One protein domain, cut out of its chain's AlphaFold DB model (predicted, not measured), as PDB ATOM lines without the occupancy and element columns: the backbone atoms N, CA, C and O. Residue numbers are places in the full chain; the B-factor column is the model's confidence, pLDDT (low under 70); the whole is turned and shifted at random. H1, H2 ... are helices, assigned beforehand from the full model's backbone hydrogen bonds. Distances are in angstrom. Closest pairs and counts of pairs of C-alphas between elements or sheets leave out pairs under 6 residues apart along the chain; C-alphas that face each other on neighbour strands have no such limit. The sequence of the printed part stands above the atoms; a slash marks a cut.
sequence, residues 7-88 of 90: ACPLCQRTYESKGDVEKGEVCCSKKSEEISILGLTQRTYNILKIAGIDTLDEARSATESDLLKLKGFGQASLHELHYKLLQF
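What this domain is: This is residues 7 to 88 of the 90 residues of the protein "RNA_pol_A_CTD domain-containing protein" of Desulfosporosinus fructosivorans (UniProt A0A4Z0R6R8). A small cluster of five helices, with H5 the longest, sits at one end, and a long tail without named elements, residues 7 to 34, trails away from it and makes the length of the whole. H4 folds back on the start of H5 as a short helical hairpin, while H1, H2 and H3 gather loosely near them, and residues 17 to 26 of the tail stand free. The printed part has 82 residues with five named helices, in the order H1 H2 H3 H4 H5, and no named strand. The class is all helix, though these helices hold only 38 of the 82 residues. The whole is loose, with a radius of gyration of the C-alphas of 16.1 A, and elongated, spanning 46 by 24 by 21 A.

How they stand to each other: Start at H5, residues 75 to 87. With residues 75 to 78 alone it touches H4, residues 64 to 69; the closest C-alphas, those of Leu 67 and Leu 78, are 7.4 A apart. This hairpin runs opposite ways at a shallow tilt of 33 degrees, only just short of steep. H2, residues 42 to 50, is close to H5 but not clearly touching, about perpendicular at 87 degrees; their closest C-alphas, Thr 44 and Ser 77, are 5.5 A apart. H1, residues 35 to 38, is also close to H5 but not clearly touching, with the closest C-alphas, Leu 38 and Lys 84, 6.1 A apart. H3, residues 56 to 61, and H5 are near each other, with 7 pairs of C-alphas within 10 A. H1 and H3 are close but not clearly touching, at 5.3 A between their closest C-alphas, Ile 35 and Leu 56. H2 and H4 are apart, but only just, at 8.2 A. Every O i to N i+4 pair is within hydrogen-bond range in H2, H3, H4 and H5; H1 is too short for such a pair.

Where its parts are: Find C-alpha 75 at (103.185, 89.760, 88.529); from there H5 runs 17.9 A to C-alpha 87 at (111.088, 105.785, 89.910). H2 measures 12.1 A, H4 8.8 A, H3 8.6 A and H1 5.7 A, the last beginning at C-alpha 35, (119.297, 97.324, 84.210).

The domain as a whole: Look for the two C-alphas farthest apart at Glu 16 and Ala 76, 46.7 A. The printed part has no cut, and its four links between helices are tight. Its mean pLDDT is 72.5; residues 7 to 32 are under 70.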
ATOM      1  N   ALA A   7     121.401 114.012  55.895       55.50
ATOM      2  CA  ALA A   7     122.624 114.042  56.682       55.50
ATOM      3  C   ALA A   7     122.273 114.056  58.168       55.50
ATOM      4  O   ALA A   7     121.456 114.866  58.615       55.50
ATOM      5  N   CYS A   8     122.910 113.180  58.943       52.41
ATOM      6  CA  CYS A   8     122.785 113.207  60.395       52.41
ATOM      7  C   CYS A   8     123.664 114.350  60.938       52.41
ATOM      8  O   CYS A   8     124.879 114.329  60.699       52.41
ATOM      9  N   PRO A   9     123.106 115.326  61.686       55.53
ATOM     10  CA  PRO A   9     123.853 116.487  62.187       55.53
ATOM     11  C   PRO A   9     124.943 116.133  63.215       55.53
ATOM     12  O   PRO A   9     125.695 117.010  63.627       55.53
ATOM     13  N   LEU A  10     125.044 114.859  63.617       57.16
ATOM     14  CA  LEU A  10     125.977 114.374  64.636       57.16
ATOM     15  C   LEU A  10     127.167 113.569  64.075       57.16
ATOM     16  O   LEU A  10     128.177 113.468  64.761       57.16
ATOM     17  N   CYS A  11     127.104 113.018  62.852       53.69
ATOM     18  CA  CYS A  11     128.162 112.126  62.334       53.69
ATOM     19  C   CYS A  11     128.570 112.329  60.861       53.69
ATOM     20  O   CYS A  11     129.405 111.581  60.357       53.69
ATOM     21  N   GLN A  12     128.009 113.320  60.156       50.38
ATOM     22  CA  GLN A  12     128.340 113.665  58.757       50.38
ATOM     23  C   GLN A  12     128.265 112.508  57.728       50.38
ATOM     24  O   GLN A  12     128.813 112.616  56.633       50.38
ATOM     25  N   ARG A  13     127.562 111.407  58.019       54.56
ATOM     26  CA  ARG A  13     127.269 110.356  57.029       54.56
ATOM     27  C   ARG A  13     125.976 110.683  56.278       54.56
ATOM     28  O   ARG A  13     124.987 111.088  56.888       54.56
ATOM     29  N   THR A  14     126.000 110.502  54.961       52.62
ATOM     30  CA  THR A  14     124.868 110.692  54.042       52.62
ATOM     31  C   THR A  14     124.199 109.353  53.740       52.62
ATOM     32  O   THR A  14     124.899 108.390  53.426       52.62
ATOM     33  N   TYR A  15     122.870 109.287  53.814       56.53
ATOM     34  CA  TYR A  15     122.077 108.078  53.541       56.53
ATOM     35  C   TYR A  15     121.036 108.326  52.436       56.53
ATOM     36  O   TYR A  15     120.447 109.407  52.360       56.53
ATOM     37  N   GLU A  16     120.835 107.325  51.571       53.44
ATOM     38  CA  GLU A  16     120.055 107.433  50.322       53.44
ATOM     39  C   GLU A  16     118.594 106.934  50.440       53.44
ATOM     40  O   GLU A  16     117.791 107.183  49.541       53.44
ATOM     41  N   SER A  17     118.201 106.290  51.549       51.50
ATOM     42  CA  SER A  17     116.871 105.675  51.716       51.50
ATOM     43  C   SER A  17     116.246 105.900  53.101       51.50
ATOM     44  O   SER A  17     116.898 105.822  54.135       51.50
ATOM     45  N   LYS A  18     114.931 106.172  53.111       47.44
ATOM     46  CA  LYS A  18     114.112 106.496  54.300       47.44
ATOM     47  C   LYS A  18     113.689 105.262  55.126       47.44
ATOM     48  O   LYS A  18     113.135 105.426  56.205       47.44
ATOM     49  N   GLY A  19     113.918 104.050  54.610       48.22
ATOM     50  CA  GLY A  19     113.397 102.789  55.161       48.22
ATOM     51  C   GLY A  19     114.218 102.160  56.289       48.22
ATOM     52  O   GLY A  19     113.718 101.276  56.973       48.22
ATOM     53  N   ASP A  20     115.442 102.629  56.524       40.69
ATOM     54  CA  ASP A  20     116.334 102.080  57.555       40.69
ATOM     55  C   ASP A  20     116.302 102.888  58.864       40.69
ATOM     56  O   ASP A  20     116.940 102.521  59.847       40.69
ATOM     57  N   VAL A  21     115.527 103.978  58.919       45.00
ATOM     58  CA  VAL A  21     115.422 104.845  60.108       45.00
ATOM     59  C   VAL A  21     114.668 104.157  61.256       45.00
ATOM     60  O   VAL A  21     114.900 104.483  62.414       45.00
ATOM     61  N   GLU A  22     113.842 103.145  60.971       47.69
ATOM     62  CA  GLU A  22     113.130 102.365  62.002       47.69
ATOM     63  C   GLU A  22     113.944 101.178  62.559       47.69
ATOM     64  O   GLU A  22     113.503 100.521  63.497       47.69
ATOM     65  N   LYS A  23     115.153 100.926  62.037       44.16
ATOM     66  CA  LYS A  23     116.151 100.002  62.626       44.16
ATOM     67  C   LYS A  23     117.541 100.637  62.759       44.16
ATOM     68  O   LYS A  23     118.540  99.942  62.918       44.16
ATOM     69  N   GLY A  24     117.604 101.965  62.670       41.50
ATOM     70  CA  GLY A  24     118.821 102.768  62.694       41.50
ATOM     71  C   GLY A  24     119.183 103.207  64.104       41.50
ATOM     72  O   GLY A  24     119.330 104.400  64.373       41.50
ATOM     73  N   GLU A  25     119.317 102.253  65.020       46.91
ATOM     74  CA  GLU A  25     120.202 102.484  66.150       46.91
ATOM     75  C   GLU A  25     121.632 102.622  65.624       46.91
ATOM     76  O   GLU A  25     122.032 101.983  64.655       46.91
ATOM     77  N   VAL A  26     122.410 103.441  66.321       56.66
ATOM     78  CA  VAL A  26     123.843 103.676  66.119       56.66
ATOM     79  C   VAL A  26     124.197 104.785  65.118       56.66
ATOM     80  O   VAL A  26     124.495 104.559  63.949       56.66
ATOM     81  N   CYS A  27     124.362 106.001  65.665       38.19
ATOM     82  CA  CYS A  27     125.588 106.761  65.365       38.19
ATOM     83  C   CYS A  27     126.064 107.787  66.417       38.19
ATOM     84  O   CYS A  27     127.111 108.387  66.215       38.19
ATOM     85  N   CYS A  28     125.402 108.007  67.556       40.28
ATOM     86  CA  CYS A  28     126.010 108.825  68.616       40.28
ATOM     87  C   CYS A  28     125.611 108.265  69.979       40.28
ATOM     88  O   CYS A  28     124.421 108.187  70.267       40.28
ATOM     89  N   SER A  29     126.602 107.809  70.755       45.91
ATOM     90  CA  SER A  29     126.481 107.031  71.994       45.91
ATOM     91  C   SER A  29     125.324 107.467  72.891       45.91
ATOM     92  O   SER A  29     125.479 108.332  73.752       45.91
ATOM     93  N   LYS A  30     124.175 106.804  72.761       48.94
ATOM     94  CA  LYS A  30     123.293 106.666  73.912       48.94
ATOM     95  C   LYS A  30     124.030 105.715  74.835       48.94
ATOM     96  O   LYS A  30     124.255 104.561  74.488       48.94
ATOM     97  N   LYS A  31     124.517 106.232  75.956       49.84
ATOM     98  CA  LYS A  31     125.012 105.387  77.034       49.84
ATOM     99  C   LYS A  31     123.790 104.625  77.542       49.84
ATOM    100  O   LYS A  31     123.024 105.175  78.323       49.84
ATOM    101  N   SER A  32     123.550 103.434  77.004       56.56
ATOM    102  CA  SER A  32     122.489 102.557  77.477       56.56
ATOM    103  C   SER A  32     122.814 102.245  78.927       56.56
ATOM    104  O   SER A  32     123.838 101.633  79.226       56.56
ATOM    105  N   GLU A  33     122.014 102.771  79.843       71.12
ATOM    106  CA  GLU A  33     122.176 102.451  81.250       71.12
ATOM    107  C   GLU A  33     121.768 100.984  81.458       71.12
ATOM    108  O   GLU A  33     120.735 100.534  80.962       71.12
ATOM    109  N   GLU A  34     122.615 100.200  82.122       79.25
ATOM    110  CA  GLU A  34     122.346  98.779  82.367       79.25
ATOM    111  C   GLU A  34     121.196  98.608  83.361       79.25
ATOM    112  O   GLU A  34     121.103  99.346  84.340       79.25
ATOM    113  N   ILE A  35     120.372  97.567  83.227       82.69
ATOM    114  CA  ILE A  35     119.297  97.324  84.210       82.69
ATOM    115  C   ILE A  35     119.820  97.080  85.641       82.69
ATOM    116  O   ILE A  35     119.077  97.219  86.615       82.69
ATOM    117  N   SER A  36     121.107  96.752  85.783       78.00
ATOM    118  CA  SER A  36     121.805  96.571  87.058       78.00
ATOM    119  C   SER A  36     121.694  97.792  87.979       78.00
ATOM    120  O   SER A  36     121.635  97.631  89.199       78.00
ATOM    121  N   ILE A  37     121.618  99.011  87.424       79.62
ATOM    122  CA  ILE A  37     121.581 100.245  88.228       79.62
ATOM    123  C   ILE A  37     120.215 100.514  88.878       79.62
ATOM    124  O   ILE A  37     120.140 101.243  89.864       79.62
ATOM    125  N   LEU A  38     119.135  99.898  88.378       81.44
ATOM    126  CA  LEU A  38     117.776 100.057  88.921       81.44
ATOM    127  C   LEU A  38     117.632  99.423  90.319       81.44
ATOM    128  O   LEU A  38     116.685  99.726  91.057       81.44
ATOM    129  N   GLY A  39     118.560  98.539  90.700       82.06
ATOM    130  CA  GLY A  39     118.508  97.815  91.968       82.06
ATOM    131  C   GLY A  39     117.277  96.912  92.052       82.06
ATOM    132  O   GLY A  39     116.514  96.998  93.017       82.06
ATOM    133  N   LEU A  40     117.055  96.113  91.004       85.50
ATOM    134  CA  LEU A  40     116.039  95.060  90.950       85.50
ATOM    135  C   LEU A  40     116.435  93.891  91.861       85.50
ATOM    136  O   LEU A  40     117.618  93.663  92.132       85.50
ATOM    137  N   THR A  41     115.461  93.090  92.283       87.88
ATOM    138  CA  THR A  41     115.751  91.818  92.939       87.88
ATOM    139  C   THR A  41     116.572  90.908  92.028       87.88
ATOM    140  O   THR A  41     116.368  90.834  90.813       87.88
ATOM    141  N   GLN A  42     117.479  90.139  92.638       85.12
ATOM    142  CA  GLN A  42     118.353  89.205  91.922       85.12
ATOM    143  C   GLN A  42     117.560  88.202  91.064       85.12
ATOM    144  O   GLN A  42     118.018  87.796  90.000       85.12
ATOM    145  N   ARG A  43     116.346  87.834  91.495       84.75
ATOM    146  CA  ARG A  43     115.453  86.955  90.734       84.75
ATOM    147  C   ARG A  43     114.967  87.624  89.446       84.75
ATOM    148  O   ARG A  43     115.111  87.030  88.383       84.75
ATOM    149  N   THR A  44     114.427  88.839  89.542       85.31
ATOM    150  CA  THR A  44     113.942  89.606  88.386       85.31
ATOM    151  C   THR A  44     115.094  89.906  87.421       85.31
ATOM    152  O   THR A  44     114.964  89.656  86.227       85.31
ATOM    153  N   TYR A  45     116.260  90.306  87.940       86.88
ATOM    154  CA  TYR A  45     117.474  90.531  87.147       86.88
ATOM    155  C   TYR A  45     117.957  89.272  86.409       86.88
ATOM    156  O   TYR A  45     118.220  89.325  85.212       86.88
ATOM    157  N   ASN A  46     118.031  88.119  87.084       87.69
ATOM    158  CA  ASN A  46     118.486  86.879  86.452       87.69
ATOM    159  C   ASN A  46     117.539  86.417  85.337       87.69
ATOM    160  O   ASN A  46     118.003  85.901  84.327       87.69
ATOM    161  N   ILE A  47     116.225  86.607  85.498       87.12
ATOM    162  CA  ILE A  47     115.261  86.248  84.452       87.12
ATOM    163  C   ILE A  47     115.391  87.188  83.251       87.12
ATOM    164  O   ILE A  47     115.423  86.702  82.124       87.12
ATOM    165  N   LEU A  48     115.527  88.499  83.480       86.12
ATOM    166  CA  LEU A  48     115.768  89.478  82.412       86.12
ATOM    167  C   LEU A  48     117.062  89.162  81.655       86.12
ATOM    168  O   LEU A  48     117.060  89.092  80.430       86.12
ATOM    169  N   LYS A  49     118.131  88.818  82.376       85.56
ATOM    170  CA  LYS A  49     119.404  88.412  81.776       85.56
ATOM    171  C   LYS A  49     119.300  87.126  80.949       85.56
ATOM    172  O   LYS A  49     119.913  87.034  79.893       85.56
ATOM    173  N   ILE A  50     118.520  86.139  81.398       84.50
ATOM    174  CA  ILE A  50     118.247  84.912  80.623       84.50
ATOM    175  C   ILE A  50     117.395  85.220  79.385       84.50
ATOM    176  O   ILE A  50     117.572  84.582  78.351       84.50
ATOM    177  N   ALA A  51     116.493  86.196  79.483       83.38
ATOM    178  CA  ALA A  51     115.698  86.679  78.359       83.38
ATOM    179  C   ALA A  51     116.519  87.485  77.337       83.38
ATOM    180  O   ALA A  51     116.008  87.762  76.257       83.38
ATOM    181  N   GLY A  52     117.769  87.835  77.664       82.00
ATOM    182  CA  GLY A  52     118.617  88.687  76.833       82.00
ATOM    183  C   GLY A  52     118.271  90.172  76.939       82.00
ATOM    184  O   GLY A  52     118.501  90.899  75.988       82.00
ATOM    185  N   ILE A  53     117.675  90.595  78.059       85.38
ATOM    186  CA  ILE A  53     117.399  92.000  78.373       85.38
ATOM    187  C   ILE A  53     118.432  92.442  79.410       85.38
ATOM    188  O   ILE A  53     118.316  92.108  80.595       85.38
ATOM    189  N   ASP A  54     119.446  93.181  78.970       83.06
ATOM    190  CA  ASP A  54     120.510  93.702  79.839       83.06
ATOM    191  C   ASP A  54     120.574  95.236  79.874       83.06
ATOM    192  O   ASP A  54     121.106  95.820  80.829       83.06
ATOM    193  N   THR A  55     119.912  95.902  78.926       84.06
ATOM    194  CA  THR A  55     119.846  97.365  78.864       84.06
ATOM    195  C   THR A  55     118.482  97.928  79.265       84.06
ATOM    196  O   THR A  55     117.434  97.295  79.125       84.06
ATOM    197  N   LEU A  56     118.477  99.171  79.762       82.19
ATOM    198  CA  LEU A  56     117.243  99.909  80.050       82.19
ATOM    199  C   LEU A  56     116.379 100.141  78.806       82.19
ATOM    200  O   LEU A  56     115.160 100.243  78.929       82.19
ATOM    201  N   ASP A  57     116.997 100.247  77.633       80.00
ATOM    202  CA  ASP A  57     116.293 100.504  76.374       80.00
ATOM    203  C   ASP A  57     115.495  99.271  75.928       80.00
ATOM    204  O   ASP A  57     114.301  99.366  75.638       80.00
ATOM    205  N   GLU A  58     116.106  98.087  76.026       81.44
ATOM    206  CA  GLU A  58     115.425  96.807  75.820       81.44
ATOM    207  C   GLU A  58     114.322  96.587  76.853       81.44
ATOM    208  O   GLU A  58     113.225  96.175  76.493       81.44
ATOM    209  N   ALA A  59     114.565  96.913  78.127       82.94
ATOM    210  CA  ALA A  59     113.550  96.782  79.171       82.94
ATOM    211  C   ALA A  59     112.348  97.722  78.963       82.94
ATOM    212  O   ALA A  59     111.232  97.366  79.335       82.94
ATOM    213  N   ARG A  60     112.554  98.908  78.369       81.00
ATOM    214  CA  ARG A  60     111.479  99.846  77.996       81.00
ATOM    215  C   ARG A  60     110.743  99.427  76.725       81.00
ATOM    216  O   ARG A  60     109.550  99.688  76.612       81.00
ATOM    217  N   SER A  61     111.452  98.813  75.781       80.88
ATOM    218  CA  SER A  61     110.890  98.328  74.516       80.88
ATOM    219  C   SER A  61     110.220  96.956  74.654       80.88
ATOM    220  O   SER A  61     109.377  96.591  73.832       80.88
ATOM    221  N   ALA A  62     110.563  96.195  75.693       81.50
ATOM    222  CA  ALA A  62     109.945  94.918  76.007       81.50
ATOM    223  C   ALA A  62     108.476  95.110  76.400       81.50
ATOM    224  O   ALA A  62     108.134  95.912  77.268       81.50
ATOM    225  N   THR A  63     107.591  94.326  75.786       78.19
ATOM    226  CA  THR A  63     106.173  94.340  76.148       78.19
ATOM    227  C   THR A  63     105.916  93.475  77.381       78.19
ATOM    228  O   THR A  63     106.541  92.428  77.574       78.19
ATOM    229  N   GLU A  64     104.926  93.857  78.194       78.75
ATOM    230  CA  GLU A  64     104.477  93.063  79.351       78.75
ATOM    231  C   GLU A  64     104.148  91.614  78.965       78.75
ATOM    232  O   GLU A  64     104.394  90.682  79.729       78.75
ATOM    233  N   SER A  65     103.633  91.422  77.747       78.88
ATOM    234  CA  SER A  65     103.264  90.115  77.204       78.88
ATOM    235  C   SER A  65     104.469  89.199  77.001       78.88
ATOM    236  O   SER A  65     104.364  88.001  77.258       78.88
ATOM    237  N   ASP A  66     105.609  89.727  76.554       80.19
ATOM    238  CA  ASP A  66     106.829  88.931  76.391       80.19
ATOM    239  C   ASP A  66     107.488  88.629  77.734       80.19
ATOM    240  O   ASP A  66     107.926  87.502  77.962       80.19
ATOM    241  N   LEU A  67     107.438  89.575  78.675       82.31
ATOM    242  CA  LEU A  67     107.900  89.358  80.045       82.31
ATOM    243  C   LEU A  67     107.066  88.288  80.773       82.31
ATOM    244  O   LEU A  67     107.623  87.443  81.465       82.31
ATOM    245  N   LEU A  68     105.744  88.258  80.576       82.50
ATOM    246  CA  LEU A  68     104.840  87.255  81.163       82.50
ATOM    247  C   LEU A  68     105.008  85.842  80.577       82.50
ATOM    248  O   LEU A  68     104.629  84.867  81.227       82.50
ATOM    249  N   LYS A  69     105.586  85.702  79.375       82.69
ATOM    250  CA  LYS A  69     105.926  84.387  78.794       82.69
ATOM    251  C   LYS A  69     107.181  83.778  79.425       82.69
ATOM    252  O   LYS A  69     107.395  82.571  79.298       82.69
ATOM    253  N   LEU A  70     108.017  84.581  80.087       81.31
ATOM    254  CA  LEU A  70     109.245  84.103  80.715       81.31
ATOM    255  C   LEU A  70     108.913  83.199  81.905       81.31
ATOM    256  O   LEU A  70     108.224  83.572  82.857       81.31
ATOM    257  N   LYS A  71     109.442  81.976  81.870       76.56
ATOM    258  CA  LYS A  71     109.203  80.976  82.911       76.56
ATOM    259  C   LYS A  71     109.779  81.455  84.246       76.56
ATOM    260  O   LYS A  71     110.991  81.540  84.415       76.56
ATOM    261  N   GLY A  72     108.900  81.713  85.213       76.38
ATOM    262  CA  GLY A  72     109.277  82.197  86.544       76.38
ATOM    263  C   GLY A  72     109.228  83.716  86.711       76.38
ATOM    264  O   GLY A  72     109.529  84.192  87.808       76.38
ATOM    265  N   PHE A  73     108.815  84.453  85.674       80.56
ATOM    266  CA  PHE A  73     108.473  85.868  85.762       80.56
ATOM    267  C   PHE A  73     107.017  85.997  86.219       80.56
ATOM    268  O   PHE A  73     106.097  85.490  85.581       80.56
ATOM    269  N   GLY A  74     106.815  86.591  87.392       84.06
ATOM    270  CA  GLY A  74     105.492  86.755  87.995       84.06
ATOM    271  C   GLY A  74     105.017  88.203  87.971       84.06
ATOM    272  O   GLY A  74     105.793  89.119  87.703       84.06
ATOM    273  N   GLN A  75     103.759  88.416  88.364       84.44
ATOM    274  CA  GLN A  75     103.185  89.760  88.529       84.44
ATOM    275  C   GLN A  75     104.015  90.639  89.479       84.44
ATOM    276  O   GLN A  75     104.155  91.832  89.240       84.44
ATOM    277  N   ALA A  76     104.618  90.047  90.516       86.12
ATOM    278  CA  ALA A  76     105.493  90.762  91.444       86.12
ATOM    279  C   ALA A  76     106.764  91.307  90.765       86.12
ATOM    280  O   ALA A  76     107.101  92.468  90.966       86.12
ATOM    281  N   SER A  77     107.434  90.497  89.936       85.88
ATOM    282  CA  SER A  77     108.632  90.907  89.183       85.88
ATOM    283  C   SER A  77     108.315  91.950  88.114       85.88
ATOM    284  O   SER A  77     109.093  92.878  87.911       85.88
ATOM    285  N   LEU A  78     107.153  91.833  87.464       87.06
ATOM    286  CA  LEU A  78     106.679  92.820  86.494       87.06
ATOM    287  C   LEU A  78     106.395  94.159  87.178       87.06
ATOM    288  O   LEU A  78     106.890  95.195  86.743       87.06
ATOM    289  N   HIS A  79     105.656  94.132  88.288       87.69
ATOM    290  CA  HIS A  79     105.356  95.334  89.056       87.69
ATOM    291  C   HIS A  79     106.625  95.985  89.614       87.69
ATOM    292  O   HIS A  79     106.752  97.202  89.561       87.69
ATOM    293  N   GLU A  80     107.587  95.189  90.088       88.50
ATOM    294  CA  GLU A  80     108.894  95.681  90.523       88.50
ATOM    295  C   GLU A  80     109.627  96.414  89.392       88.50
ATOM    296  O   GLU A  80     110.072  97.545  89.591       88.50
ATOM    297  N   LEU A  81     109.716  95.807  88.203       86.25
ATOM    298  CA  LEU A  81     110.353  96.424  87.040       86.25
ATOM    299  C   LEU A  81     109.671  97.745  86.671       86.25
ATOM    300  O   LEU A  81     110.345  98.765  86.550       86.25
ATOM    301  N   HIS A  82     108.341  97.752  86.564       85.69
ATOM    302  CA  HIS A  82     107.577  98.962  86.260       85.69
ATOM    303  C   HIS A  82     107.762 100.050  87.318       85.69
ATOM    304  O   HIS A  82     107.998 101.208  86.979       85.69
ATOM    305  N   TYR A  83     107.713  99.683  88.597       87.69
ATOM    306  CA  TYR A  83     107.922 100.619  89.693       87.69
ATOM    307  C   TYR A  83     109.316 101.248  89.629       87.69
ATOM    308  O   TYR A  83     109.455 102.463  89.764       87.69
ATOM    309  N   LYS A  84     110.352 100.444  89.365       87.25
ATOM    310  CA  LYS A  84     111.722 100.940  89.209       87.25
ATOM    311  C   LYS A  84     111.877 101.838  87.989       87.25
ATOM    312  O   LYS A  84     112.506 102.879  88.119       87.25
ATOM    313  N   LEU A  85     111.275 101.494  86.852       84.25
ATOM    314  CA  LEU A  85     111.285 102.338  85.652       84.25
ATOM    315  C   LEU A  85     110.578 103.680  85.881       84.25
ATOM    316  O   LEU A  85     111.074 104.708  85.431       84.25
ATOM    317  N   LEU A  86     109.458 103.684  86.611       84.31
ATOM    318  CA  LEU A  86     108.743 104.905  86.998       84.31
ATOM    319  C   LEU A  86     109.547 105.756  87.987       84.31
ATOM    320  O   LEU A  86     109.535 106.984  87.908       84.31
ATOM    321  N   GLN A  87     110.239 105.112  88.930       85.06
ATOM    322  CA  GLN A  87     111.088 105.785  89.910       85.06
ATOM    323  C   GLN A  87     112.370 106.337  89.274       85.06
ATOM    324  O   GLN A  87     112.887 107.361  89.725       85.06
ATOM    325  N   PHE A  88     112.875 105.676  88.230       78.88
ATOM    326  CA  PHE A  88     114.032 106.088  87.449       78.88
ATOM    327  C   PHE A  88     113.662 107.268  86.539       78.88
ATOM    328  O   PHE A  88     113.483 107.152  85.326       78.88
TER     329      PHE A  88